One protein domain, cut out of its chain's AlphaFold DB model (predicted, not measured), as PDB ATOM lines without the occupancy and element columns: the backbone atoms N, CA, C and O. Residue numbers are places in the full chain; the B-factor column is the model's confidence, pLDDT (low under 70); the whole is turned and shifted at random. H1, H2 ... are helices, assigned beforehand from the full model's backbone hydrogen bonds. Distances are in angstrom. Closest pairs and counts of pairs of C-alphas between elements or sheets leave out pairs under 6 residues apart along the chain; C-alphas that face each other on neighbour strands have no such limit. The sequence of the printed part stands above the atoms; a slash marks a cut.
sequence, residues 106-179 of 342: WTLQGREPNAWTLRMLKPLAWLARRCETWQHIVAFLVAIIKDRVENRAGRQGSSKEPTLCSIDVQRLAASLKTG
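What this domain is: This is residues 106 to 179 of the 342 residues of an uncharacterized protein of Pseudocercospora eumusae (UniProt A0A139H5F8). What shape do these coordinates make? Two helices, H1 and H3, lie side by side, and the longer helix H2 crosses H3 at a steep angle, so that H3 packs on both of the others. Residues 106 to 117 before H1 and residues 151 to 165 between H2 and H3 are long stretches with no named element. What is it built of? The printed part has 74 residues with three named helices, H1, H2 and H3 along the chain, and no named strand; its class is all helix. How large and how dense is it? It is compact, with a radius of gyration of the C-alphas of 12.0 A, and its rounded outline spans 33 by 30 by 21 A.

How they stand to each other: Which helices come first, and how do they stand to each other? H1, residues 118 to 128, and H2, residues 134 to 150, are close but not clearly touching, with the C-alphas of Ala 128 and Trp 134 the closest at 7.3 A. They run opposite ways at a steep tilt of 45 degrees. What does the last helix touch? H3, residues 166 to 177, touches H1, with the C-alphas of Met 120 and Ser 166 the closest at 4.7 A; they run the same way at a shallow tilt of 34 degrees, only just short of steep. Residues 168 to 172 of H3 touch residues 140 to 145 of H2, with the C-alphas of Ile 144 and Asp 168 the closest at 6.2 A; these two helices run opposite ways at a steep tilt of 59 degrees. What do the backbone N and O atoms show? In H2 and H3 every O i to N i+4 pair is within hydrogen-bond range, and in H1 6 of 7 are.

Where its parts are: Where does the first helix begin? H1 begins at C-alpha 118, (142.534, 158.558, 145.831), and measures 14.6 A from first to last C-alpha. How far does the longest helix reach? H2 has 17 residues and runs 24.2 A, from C-alpha 134 at (126.349, 168.283, 148.597) to C-alpha 150. Where does the last helix end? H3 measures 16.4 A and ends at C-alpha 177, (138.874, 176.507, 140.956).

The domain as a whole: How far apart are the extremes? The two C-alphas farthest apart are those of Glu 132 and Gln 156, at 34.3 A. How is the chain linked, and what stands free? The printed part has no cut; the link from H1 to H2 is tight, with 5 residues, and the link from H2 to H3 is long, with 15. Residues 131 to 136, of which 134 to 136 belong to H2, stand free. Where is the model less sure? The mean pLDDT of the printed part is 80.8, and residues 107 to 115, 152 to 157 and 179 are under 70.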
ATOM      1  N   TRP A 106     126.247 158.674 150.024       71.75
ATOM      2  CA  TRP A 106     127.486 158.288 149.352       71.75
ATOM      3  C   TRP A 106     127.314 157.493 148.068       71.75
ATOM      4  O   TRP A 106     128.308 157.046 147.487       71.75
ATOM      5  N   THR A 107     126.082 157.350 147.591       69.06
ATOM      6  CA  THR A 107     125.832 156.680 146.333       69.06
ATOM      7  C   THR A 107     125.730 157.717 145.224       69.06
ATOM      8  O   THR A 107     125.124 158.781 145.344       69.06
ATOM      9  N   LEU A 108     126.404 157.429 144.117       66.19
ATOM     10  CA  LEU A 108     126.228 158.143 142.859       66.19
ATOM     11  C   LEU A 108     125.928 157.069 141.820       66.19
ATOM     12  O   LEU A 108     126.784 156.233 141.530       66.19
ATOM     13  N   GLN A 109     124.693 157.067 141.309       63.50
ATOM     14  CA  GLN A 109     124.197 156.069 140.348       63.50
ATOM     15  C   GLN A 109     124.320 154.620 140.861       63.50
ATOM     16  O   GLN A 109     124.736 153.723 140.133       63.50
ATOM     17  N   GLY A 110     123.989 154.391 142.138       59.78
ATOM     18  CA  GLY A 110     123.952 153.050 142.733       59.78
ATOM     19  C   GLY A 110     125.320 152.416 143.005       59.78
ATOM     20  O   GLY A 110     125.372 151.264 143.423       59.78
ATOM     21  N   ARG A 111     126.431 153.137 142.792       59.50
ATOM     22  CA  ARG A 111     127.751 152.695 143.255       59.50
ATOM     23  C   ARG A 111     128.058 153.299 144.614       59.50
ATOM     24  O   ARG A 111     128.101 154.521 144.764       59.50
ATOM     25  N   GLU A 112     128.318 152.414 145.565       57.28
ATOM     26  CA  GLU A 112     128.843 152.761 146.872       57.28
ATOM     27  C   GLU A 112     130.211 153.448 146.767       57.28
ATOM     28  O   GLU A 112     130.975 153.243 145.808       57.28
ATOM     29  N   PRO A 113     130.578 154.236 147.787       53.91
ATOM     30  CA  PRO A 113     131.815 155.004 147.783       53.91
ATOM     31  C   PRO A 113     133.075 154.131 147.715       53.91
ATOM     32  O   PRO A 113     134.165 154.649 147.453       53.91
ATOM     33  N   ASN A 114     132.914 152.812 147.881       53.09
ATOM     34  CA  ASN A 114     133.863 151.689 147.884       53.09
ATOM     35  C   ASN A 114     134.577 151.478 146.571       53.09
ATOM     36  O   ASN A 114     135.611 150.853 146.587       53.09
ATOM     37  N   ALA A 115     134.173 152.127 145.484       59.31
ATOM     38  CA  ALA A 115     134.936 152.130 144.236       59.31
ATOM     39  C   ALA A 115     135.870 153.350 144.078       59.31
ATOM     40  O   ALA A 115     136.605 153.459 143.097       59.31
ATOM     41  N   TRP A 116     135.860 154.319 145.008       74.38
ATOM     42  CA  TRP A 116     136.522 155.605 144.743       74.38
ATOM     43  C   TRP A 116     138.021 155.562 145.038       74.38
ATOM     44  O   TRP A 116     138.442 155.338 146.176       74.38
ATOM     45  N   THR A 117     138.838 155.812 144.023       81.12
ATOM     46  CA  THR A 117     140.301 155.893 144.147       81.12
ATOM     47  C   THR A 117     140.732 157.191 144.841       81.12
ATOM     48  O   THR A 117     139.963 158.152 144.909       81.12
ATOM     49  N   LEU A 118     141.984 157.289 145.313       84.56
ATOM     50  CA  LEU A 118     142.534 158.558 145.831       84.56
ATOM     51  C   LEU A 118     142.419 159.709 144.816       84.56
ATOM     52  O   LEU A 118     142.203 160.857 145.203       84.56
ATOM     53  N   ARG A 119     142.489 159.396 143.513       85.12
ATOM     54  CA  ARG A 119     142.292 160.362 142.420       85.12
ATOM     55  C   ARG A 119     140.884 160.964 142.389       85.12
ATOM     56  O   ARG A 119     140.734 162.062 141.866       85.12
ATOM     57  N   MET A 120     139.885 160.265 142.934       88.12
ATOM     58  CA  MET A 120     138.513 160.754 143.128       88.12
ATOM     59  C   MET A 120     138.336 161.407 144.498       88.12
ATOM     60  O   MET A 120     137.774 162.494 144.603       88.12
ATOM     61  N   LEU A 121     138.842 160.751 145.547       88.88
ATOM     62  CA  LEU A 121     138.650 161.177 146.932       88.88
ATOM     63  C   LEU A 121     139.304 162.524 147.234       88.88
ATOM     64  O   LEU A 121     138.692 163.327 147.926       88.88
ATOM     65  N   LYS A 122     140.511 162.801 146.722       90.88
ATOM     66  CA  LYS A 122     141.192 164.082 146.989       90.88
ATOM     67  C   LYS A 122     140.407 165.276 146.424       90.88
ATOM     68  O   LYS A 122     140.139 166.206 147.185       90.88
ATOM     69  N   PRO A 123     139.986 165.276 145.142       91.38
ATOM     70  CA  PRO A 123     139.115 166.328 144.623       91.38
ATOM     71  C   PRO A 123     137.759 166.410 145.337       91.38
ATOM     72  O   PRO A 123     137.319 167.513 145.634       91.38
ATOM     73  N   LEU A 124     137.125 165.280 145.678       90.19
ATOM     74  CA  LEU A 124     135.869 165.287 146.444       90.19
ATOM     75  C   LEU A 124     136.039 165.888 147.840       90.19
ATOM     76  O   LEU A 124     135.230 166.708 148.244       90.19
ATOM     77  N   ALA A 125     137.104 165.540 148.560       90.75
ATOM     78  CA  ALA A 125     137.397 166.118 149.869       90.75
ATOM     79  C   ALA A 125     137.688 167.620 149.767       90.75
ATOM     80  O   ALA A 125     137.318 168.390 150.650       90.75
ATOM     81  N   TRP A 126     138.319 168.054 148.674       93.44
ATOM     82  CA  TRP A 126     138.496 169.474 148.389       93.44
ATOM     83  C   TRP A 126     137.156 170.192 148.162       93.44
ATOM     84  O   TRP A 126     136.985 171.288 148.698       93.44
ATOM     85  N   LEU A 127     136.223 169.573 147.424       91.00
ATOM     86  CA  LEU A 127     134.862 170.081 147.202       91.00
ATOM     87  C   LEU A 127     134.064 170.129 148.509       91.00
ATOM     88  O   LEU A 127     133.492 171.160 148.838       91.00
ATOM     89  N   ALA A 128     134.101 169.052 149.293       90.69
ATOM     90  CA  ALA A 128     133.389 168.934 150.564       90.69
ATOM     91  C   ALA A 128     133.788 169.999 151.583       90.69
ATOM     92  O   ALA A 128     132.949 170.520 152.305       90.69
ATOM     93  N   ARG A 129     135.061 170.405 151.591       90.56
ATOM     94  CA  ARG A 129     135.540 171.495 152.454       90.56
ATOM     95  C   ARG A 129     135.065 172.890 152.040       90.56
ATOM     96  O   ARG A 129     135.286 173.828 152.796       90.56
ATOM     97  N   ARG A 130     134.533 173.064 150.828       90.06
ATOM     98  CA  ARG A 130     134.225 174.381 150.239       90.06
ATOM     99  C   ARG A 130     132.763 174.562 149.867       90.06
ATOM    100  O   ARG A 130     132.326 175.693 149.695       90.06
ATOM    101  N   CYS A 131     132.033 173.471 149.709       88.38
ATOM    102  CA  CYS A 131     130.642 173.487 149.305       88.38
ATOM    103  C   CYS A 131     129.816 172.859 150.421       88.38
ATOM    104  O   CYS A 131     129.950 171.670 150.691       88.38
ATOM    105  N   GLU A 132     128.956 173.650 151.058       84.69
ATOM    106  CA  GLU A 132     128.102 173.181 152.158       84.69
ATOM    107  C   GLU A 132     127.004 172.235 151.653       84.69
ATOM    108  O   GLU A 132     126.666 171.242 152.294       84.69
ATOM    109  N   THR A 133     126.480 172.504 150.456       88.00
ATOM    110  CA  THR A 133     125.363 171.757 149.874       88.00
ATOM    111  C   THR A 133     125.855 170.678 148.912       88.00
ATOM    112  O   THR A 133     126.148 170.940 147.740       88.00
ATOM    113  N   TRP A 134     125.917 169.438 149.391       88.69
ATOM    114  CA  TRP A 134     126.349 168.283 148.597       88.69
ATOM    115  C   TRP A 134     125.432 167.986 147.405       88.69
ATOM    116  O   TRP A 134     125.904 167.499 146.379       88.69
ATOM    117  N   GLN A 135     124.141 168.324 147.500       87.62
ATOM    118  CA  GLN A 135     123.150 168.081 146.449       87.62
ATOM    119  C   GLN A 135     123.527 168.788 145.144       87.62
ATOM    120  O   GLN A 135     123.430 168.192 144.074       87.62
ATOM    121  N   HIS A 136     124.030 170.026 145.227       86.50
ATOM    122  CA  HIS A 136     124.504 170.761 144.054       86.50
ATOM    123  C   HIS A 136     125.699 170.054 143.414       86.50
ATOM    124  O   HIS A 136     125.722 169.843 142.204       86.50
ATOM    125  N   ILE A 137     126.670 169.621 144.224       89.62
ATOM    126  CA  ILE A 137     127.841 168.884 143.735       89.62
ATOM    127  C   ILE A 137     127.421 167.592 143.036       89.62
ATOM    128  O   ILE A 137     127.888 167.320 141.931       89.62
ATOM    129  N   VAL A 138     126.512 166.822 143.634       87.12
ATOM    130  CA  VAL A 138     125.975 165.594 143.039       87.12
ATOM    131  C   VAL A 138     125.245 165.884 141.727       87.12
ATOM    132  O   VAL A 138     125.515 165.205 140.737       87.12
ATOM    133  N   ALA A 139     124.399 166.915 141.670       86.25
ATOM    134  CA  ALA A 139     123.708 167.317 140.445       86.25
ATOM    135  C   ALA A 139     124.694 167.680 139.318       86.25
ATOM    136  O   ALA A 139     124.553 167.197 138.192       86.25
ATOM    137  N   PHE A 140     125.748 168.442 139.628       87.56
ATOM    138  CA  PHE A 140     126.796 168.769 138.660       87.56
ATOM    139  C   PHE A 140     127.588 167.544 138.210       87.56
ATOM    140  O   PHE A 140     127.867 167.400 137.021       87.56
ATOM    141  N   LEU A 141     127.930 166.633 139.123       88.75
ATOM    142  CA  LEU A 141     128.597 165.382 138.760       88.75
ATOM    143  C   LEU A 141     127.722 164.540 137.826       88.75
ATOM    144  O   LEU A 141     128.228 164.033 136.828       88.75
ATOM    145  N   VAL A 142     126.416 164.440 138.089       87.31
ATOM    146  CA  VAL A 142     125.468 163.741 137.207       87.31
ATOM    147  C   VAL A 142     125.417 164.395 135.823       87.31
ATOM    148  O   VAL A 142     125.470 163.681 134.822       87.31
ATOM    149  N   ALA A 143     125.376 165.727 135.745       86.56
ATOM    150  CA  ALA A 143     125.405 166.449 134.472       86.56
ATOM    151  C   ALA A 143     126.718 166.225 133.701       86.56
ATOM    152  O   ALA A 143     126.691 165.957 132.503       86.56
ATOM    153  N   ILE A 144     127.867 166.245 134.386       87.69
ATOM    154  CA  ILE A 144     129.176 165.964 133.780       87.69
ATOM    155  C   ILE A 144     129.252 164.521 133.265       87.69
ATOM    156  O   ILE A 144     129.794 164.293 132.181       87.69
ATOM    157  N   ILE A 145     128.709 163.551 134.009       87.06
ATOM    158  CA  ILE A 145     128.644 162.151 133.572       87.06
ATOM    159  C   ILE A 145     127.776 162.035 132.316       87.06
ATOM    160  O   ILE A 145     128.210 161.404 131.353       87.06
ATOM    161  N   LYS A 146     126.593 162.665 132.293       86.94
ATOM    162  CA  LYS A 146     125.720 162.689 131.108       86.94
ATOM    163  C   LYS A 146     126.431 163.302 129.903       86.94
ATOM    164  O   LYS A 146     126.543 162.633 128.882       86.94
ATOM    165  N   ASP A 147     127.035 164.484 130.059       86.12
ATOM    166  CA  ASP A 147     127.833 165.134 129.008       86.12
ATOM    167  C   ASP A 147     128.943 164.213 128.491       86.12
ATOM    168  O   ASP A 147     129.139 164.083 127.290       86.12
ATOM    169  N   ARG A 148     129.666 163.517 129.374       86.50
ATOM    170  CA  ARG A 148     130.701 162.566 128.944       86.50
ATOM    171  C   ARG A 148     130.122 161.394 128.149       86.50
ATOM    172  O   ARG A 148     130.746 160.952 127.184       86.50
ATOM    173  N   VAL A 149     128.987 160.848 128.580       85.38
ATOM    174  CA  VAL A 149     128.368 159.670 127.957       85.38
ATOM    175  C   VAL A 149     127.730 160.019 126.608       85.38
ATOM    176  O   VAL A 149     127.838 159.209 125.681       85.38
ATOM    177  N   GLU A 150     127.122 161.201 126.489       85.94
ATOM    178  CA  GLU A 150     126.373 161.685 125.320       85.94
ATOM    179  C   GLU A 150     127.271 162.438 124.319       85.94
ATOM    180  O   GLU A 150     127.316 162.084 123.137       85.94
ATOM    181  N   ASN A 151     128.078 163.402 124.777       79.88
ATOM    182  CA  ASN A 151     128.935 164.243 123.934       79.88
ATOM    183  C   ASN A 151     130.328 163.628 123.754       79.88
ATOM    184  O   ASN A 151     131.325 164.002 124.379       79.88
ATOM    185  N   ARG A 152     130.388 162.649 122.849       67.25
ATOM    186  CA  ARG A 152     131.588 161.837 122.572       67.25
ATOM    187  C   ARG A 152     132.549 162.436 121.549       67.25
ATOM    188  O   ARG A 152     133.645 161.901 121.367       67.25
ATOM    189  N   ALA A 153     132.152 163.499 120.854       56.88
ATOM    190  CA  ALA A 153     132.983 164.109 119.825       56.88
ATOM    191  C   ALA A 153     134.318 164.587 120.437       56.88
ATOM    192  O   ALA A 153     134.343 165.450 121.309       56.88
ATOM    193  N   GLY A 154     135.433 163.978 120.016       57.44
ATOM    194  CA  GLY A 154     136.790 164.384 120.409       57.44
ATOM    195  C   GLY A 154     137.350 163.798 121.715       57.44
ATOM    196  O   GLY A 154     138.498 164.085 122.042       57.44
ATOM    197  N   ARG A 155     136.615 162.953 122.456       65.94
ATOM    198  CA  ARG A 155     137.100 162.359 123.724       65.94
ATOM    199  C   ARG A 155     137.509 160.894 123.549       65.94
ATOM    200  O   ARG A 155     136.794 159.969 123.928       65.94
ATOM    201  N   GLN A 156     138.675 160.664 122.946       64.75
ATOM    202  CA  GLN A 156     139.233 159.315 122.813       64.75
ATOM    203  C   GLN A 156     139.728 158.811 124.183       64.75
ATOM    204  O   GLN A 156     140.510 159.482 124.848       64.75
ATOM    205  N   GLY A 157     139.265 157.632 124.617       69.38
ATOM    206  CA  GLY A 157     139.703 156.990 125.867       69.38
ATOM    207  C   GLY A 157     138.867 157.290 127.119       69.38
ATOM    208  O   GLY A 157     139.162 156.742 128.179       69.38
ATOM    209  N   SER A 158     137.808 158.102 127.035       72.81
ATOM    210  CA  SER A 158     136.881 158.292 128.160       72.81
ATOM    211  C   SER A 158     135.929 157.101 128.323       72.81
ATOM    212  O   SER A 158     135.429 156.565 127.331       72.81
ATOM    213  N   SER A 159     135.647 156.715 129.574       75.69
ATOM    214  CA  SER A 159     134.702 155.633 129.885       75.69
ATOM    215  C   SER A 159     133.320 155.903 129.282       75.69
ATOM    216  O   SER A 159     132.800 157.018 129.363       75.69
ATOM    217  N   LYS A 160     132.730 154.859 128.690       79.38
ATOM    218  CA  LYS A 160     131.379 154.877 128.102       79.38
ATOM    219  C   LYS A 160     130.288 154.579 129.126       79.38
ATOM    220  O   LYS A 160     129.112 154.740 128.816       79.38
ATOM    221  N   GLU A 161     130.672 154.099 130.302       80.88
ATOM    222  CA  GLU A 161     129.723 153.721 131.335       80.88
ATOM    223  C   GLU A 161     129.097 154.970 131.966       80.88
ATOM    224  O   GLU A 161     129.802 155.963 132.176       80.88
ATOM    225  N   PRO A 162     127.799 154.944 132.310       80.38
ATOM    226  CA  PRO A 162     127.163 155.971 133.125       80.38
ATOM    227  C   PRO A 162     127.550 155.744 134.587       80.38
ATOM    228  O   PRO A 162     126.729 155.367 135.413       80.38
ATOM    229  N   THR A 163     128.844 155.854 134.872       83.38
ATOM    230  CA  THR A 163     129.421 155.630 136.196       83.38
ATOM    231  C   THR A 163     130.409 156.740 136.507       83.38
ATOM    232  O   THR A 163     131.165 157.195 135.641       83.38
ATOM    233  N   LEU A 164     130.411 157.201 137.756       83.56
ATOM    234  CA  LEU A 164     131.333 158.242 138.193       83.56
ATOM    235  C   LEU A 164     132.788 157.771 138.045       83.56
ATOM    236  O   LEU A 164     133.181 156.740 138.591       83.56
ATOM    237  N   CYS A 165     133.598 158.557 137.345       85.38
ATOM    238  CA  CYS A 165     135.026 158.327 137.146       85.38
ATOM    239  C   CYS A 165     135.852 159.480 137.740       85.38
ATOM    240  O   CYS A 165     135.358 160.584 137.965       85.38
ATOM    241  N   SER A 166     137.158 159.262 137.938       86.62
ATOM    242  CA  SER A 166     138.063 160.295 138.475       86.62
ATOM    243  C   SER A 166     138.103 161.574 137.652       86.62
ATOM    244  O   SER A 166     138.233 162.655 138.218       86.62
ATOM    245  N   ILE A 167     137.966 161.454 136.333       86.19
ATOM    246  CA  ILE A 167     137.994 162.599 135.428       86.19
ATOM    247  C   ILE A 167     136.799 163.540 135.637       86.19
ATOM    248  O   ILE A 167     136.968 164.751 135.528       86.19
ATOM    249  N   ASP A 168     135.626 163.019 136.011       88.19
ATOM    250  CA  ASP A 168     134.417 163.835 136.201       88.19
ATOM    251  C   ASP A 168     134.571 164.737 137.424       88.19
ATOM    252  O   ASP A 168     134.344 165.945 137.367       88.19
ATOM    253  N   VAL A 169     135.040 164.147 138.526       89.19
ATOM    254  CA  VAL A 169     135.281 164.865 139.779       89.19
ATOM    255  C   VAL A 169     136.390 165.901 139.603       89.19
ATOM    256  O   VAL A 169     136.280 167.027 140.090       89.19
ATOM    257  N   GLN A 170     137.460 165.542 138.892       89.50
ATOM    258  CA  GLN A 170     138.551 166.470 138.597       89.50
ATOM    259  C   GLN A 170     138.081 167.638 137.734       89.50
ATOM    260  O   GLN A 170     138.451 168.772 138.024       89.50
ATOM    261  N   ARG A 171     137.239 167.384 136.726       88.25
ATOM    262  CA  ARG A 171     136.656 168.429 135.880       88.25
ATOM    263  C   ARG A 171     135.789 169.388 136.692       88.25
ATOM    264  O   ARG A 171     135.947 170.596 136.543       88.25
ATOM    265  N   LEU A 172     134.945 168.874 137.588       89.50
ATOM    266  CA  LEU A 172     134.138 169.719 138.471       89.50
ATOM    267  C   LEU A 172     135.013 170.569 139.399       89.50
ATOM    268  O   LEU A 172     134.840 171.783 139.492       89.50
ATOM    269  N   ALA A 173     135.994 169.941 140.053       89.50
ATOM    270  CA  ALA A 173     136.919 170.644 140.933       89.50
ATOM    271  C   ALA A 173     137.739 171.702 140.179       89.50
ATOM    272  O   ALA A 173     137.984 172.775 140.720       89.50
ATOM    273  N   ALA A 174     138.149 171.428 138.940       87.38
ATOM    274  CA  ALA A 174     138.837 172.394 138.091       87.38
ATOM    275  C   ALA A 174     137.927 173.574 137.720       87.38
ATOM    276  O   ALA A 174     138.338 174.712 137.919       87.38
ATOM    277  N   SER A 175     136.688 173.315 137.286       85.44
ATOM    278  CA  SER A 175     135.711 174.361 136.938       85.44
ATOM    279  C   SER A 175     135.465 175.332 138.093       85.44
ATOM    280  O   SER A 175     135.439 176.544 137.901       85.44
ATOM    281  N   LEU A 176     135.337 174.804 139.314       84.25
ATOM    282  CA  LEU A 176     135.136 175.620 140.510       84.25
ATOM    283  C   LEU A 176     136.404 176.369 140.942       84.25
ATOM    284  O   LEU A 176     136.308 177.461 141.495       84.25
ATOM    285  N   LYS A 177     137.598 175.822 140.682       85.25
ATOM    286  CA  LYS A 177     138.874 176.507 140.956       85.25
ATOM    287  C   LYS A 177     139.124 177.683 140.024       85.25
ATOM    288  O   LYS A 177     139.675 178.682 140.468       85.25
ATOM    289  N   THR A 178     138.755 177.563 138.751       79.94
ATOM    290  CA  THR A 178     138.978 178.616 137.752       79.94
ATOM    291  C   THR A 178     137.947 179.738 137.831       79.94
ATOM    292  O   THR A 178     138.001 180.660 137.028       79.94
ATOM    293  N   GLY A 179     137.001 179.679 138.777       66.62
ATOM    294  CA  GLY A 179     135.970 180.704 138.926       66.62
ATOM    295  C   GLY A 179     134.980 180.744 137.762       66.62
ATOM    296  O   GLY A 179     134.178 181.672 137.694       66.62
TER     297      GLY A 179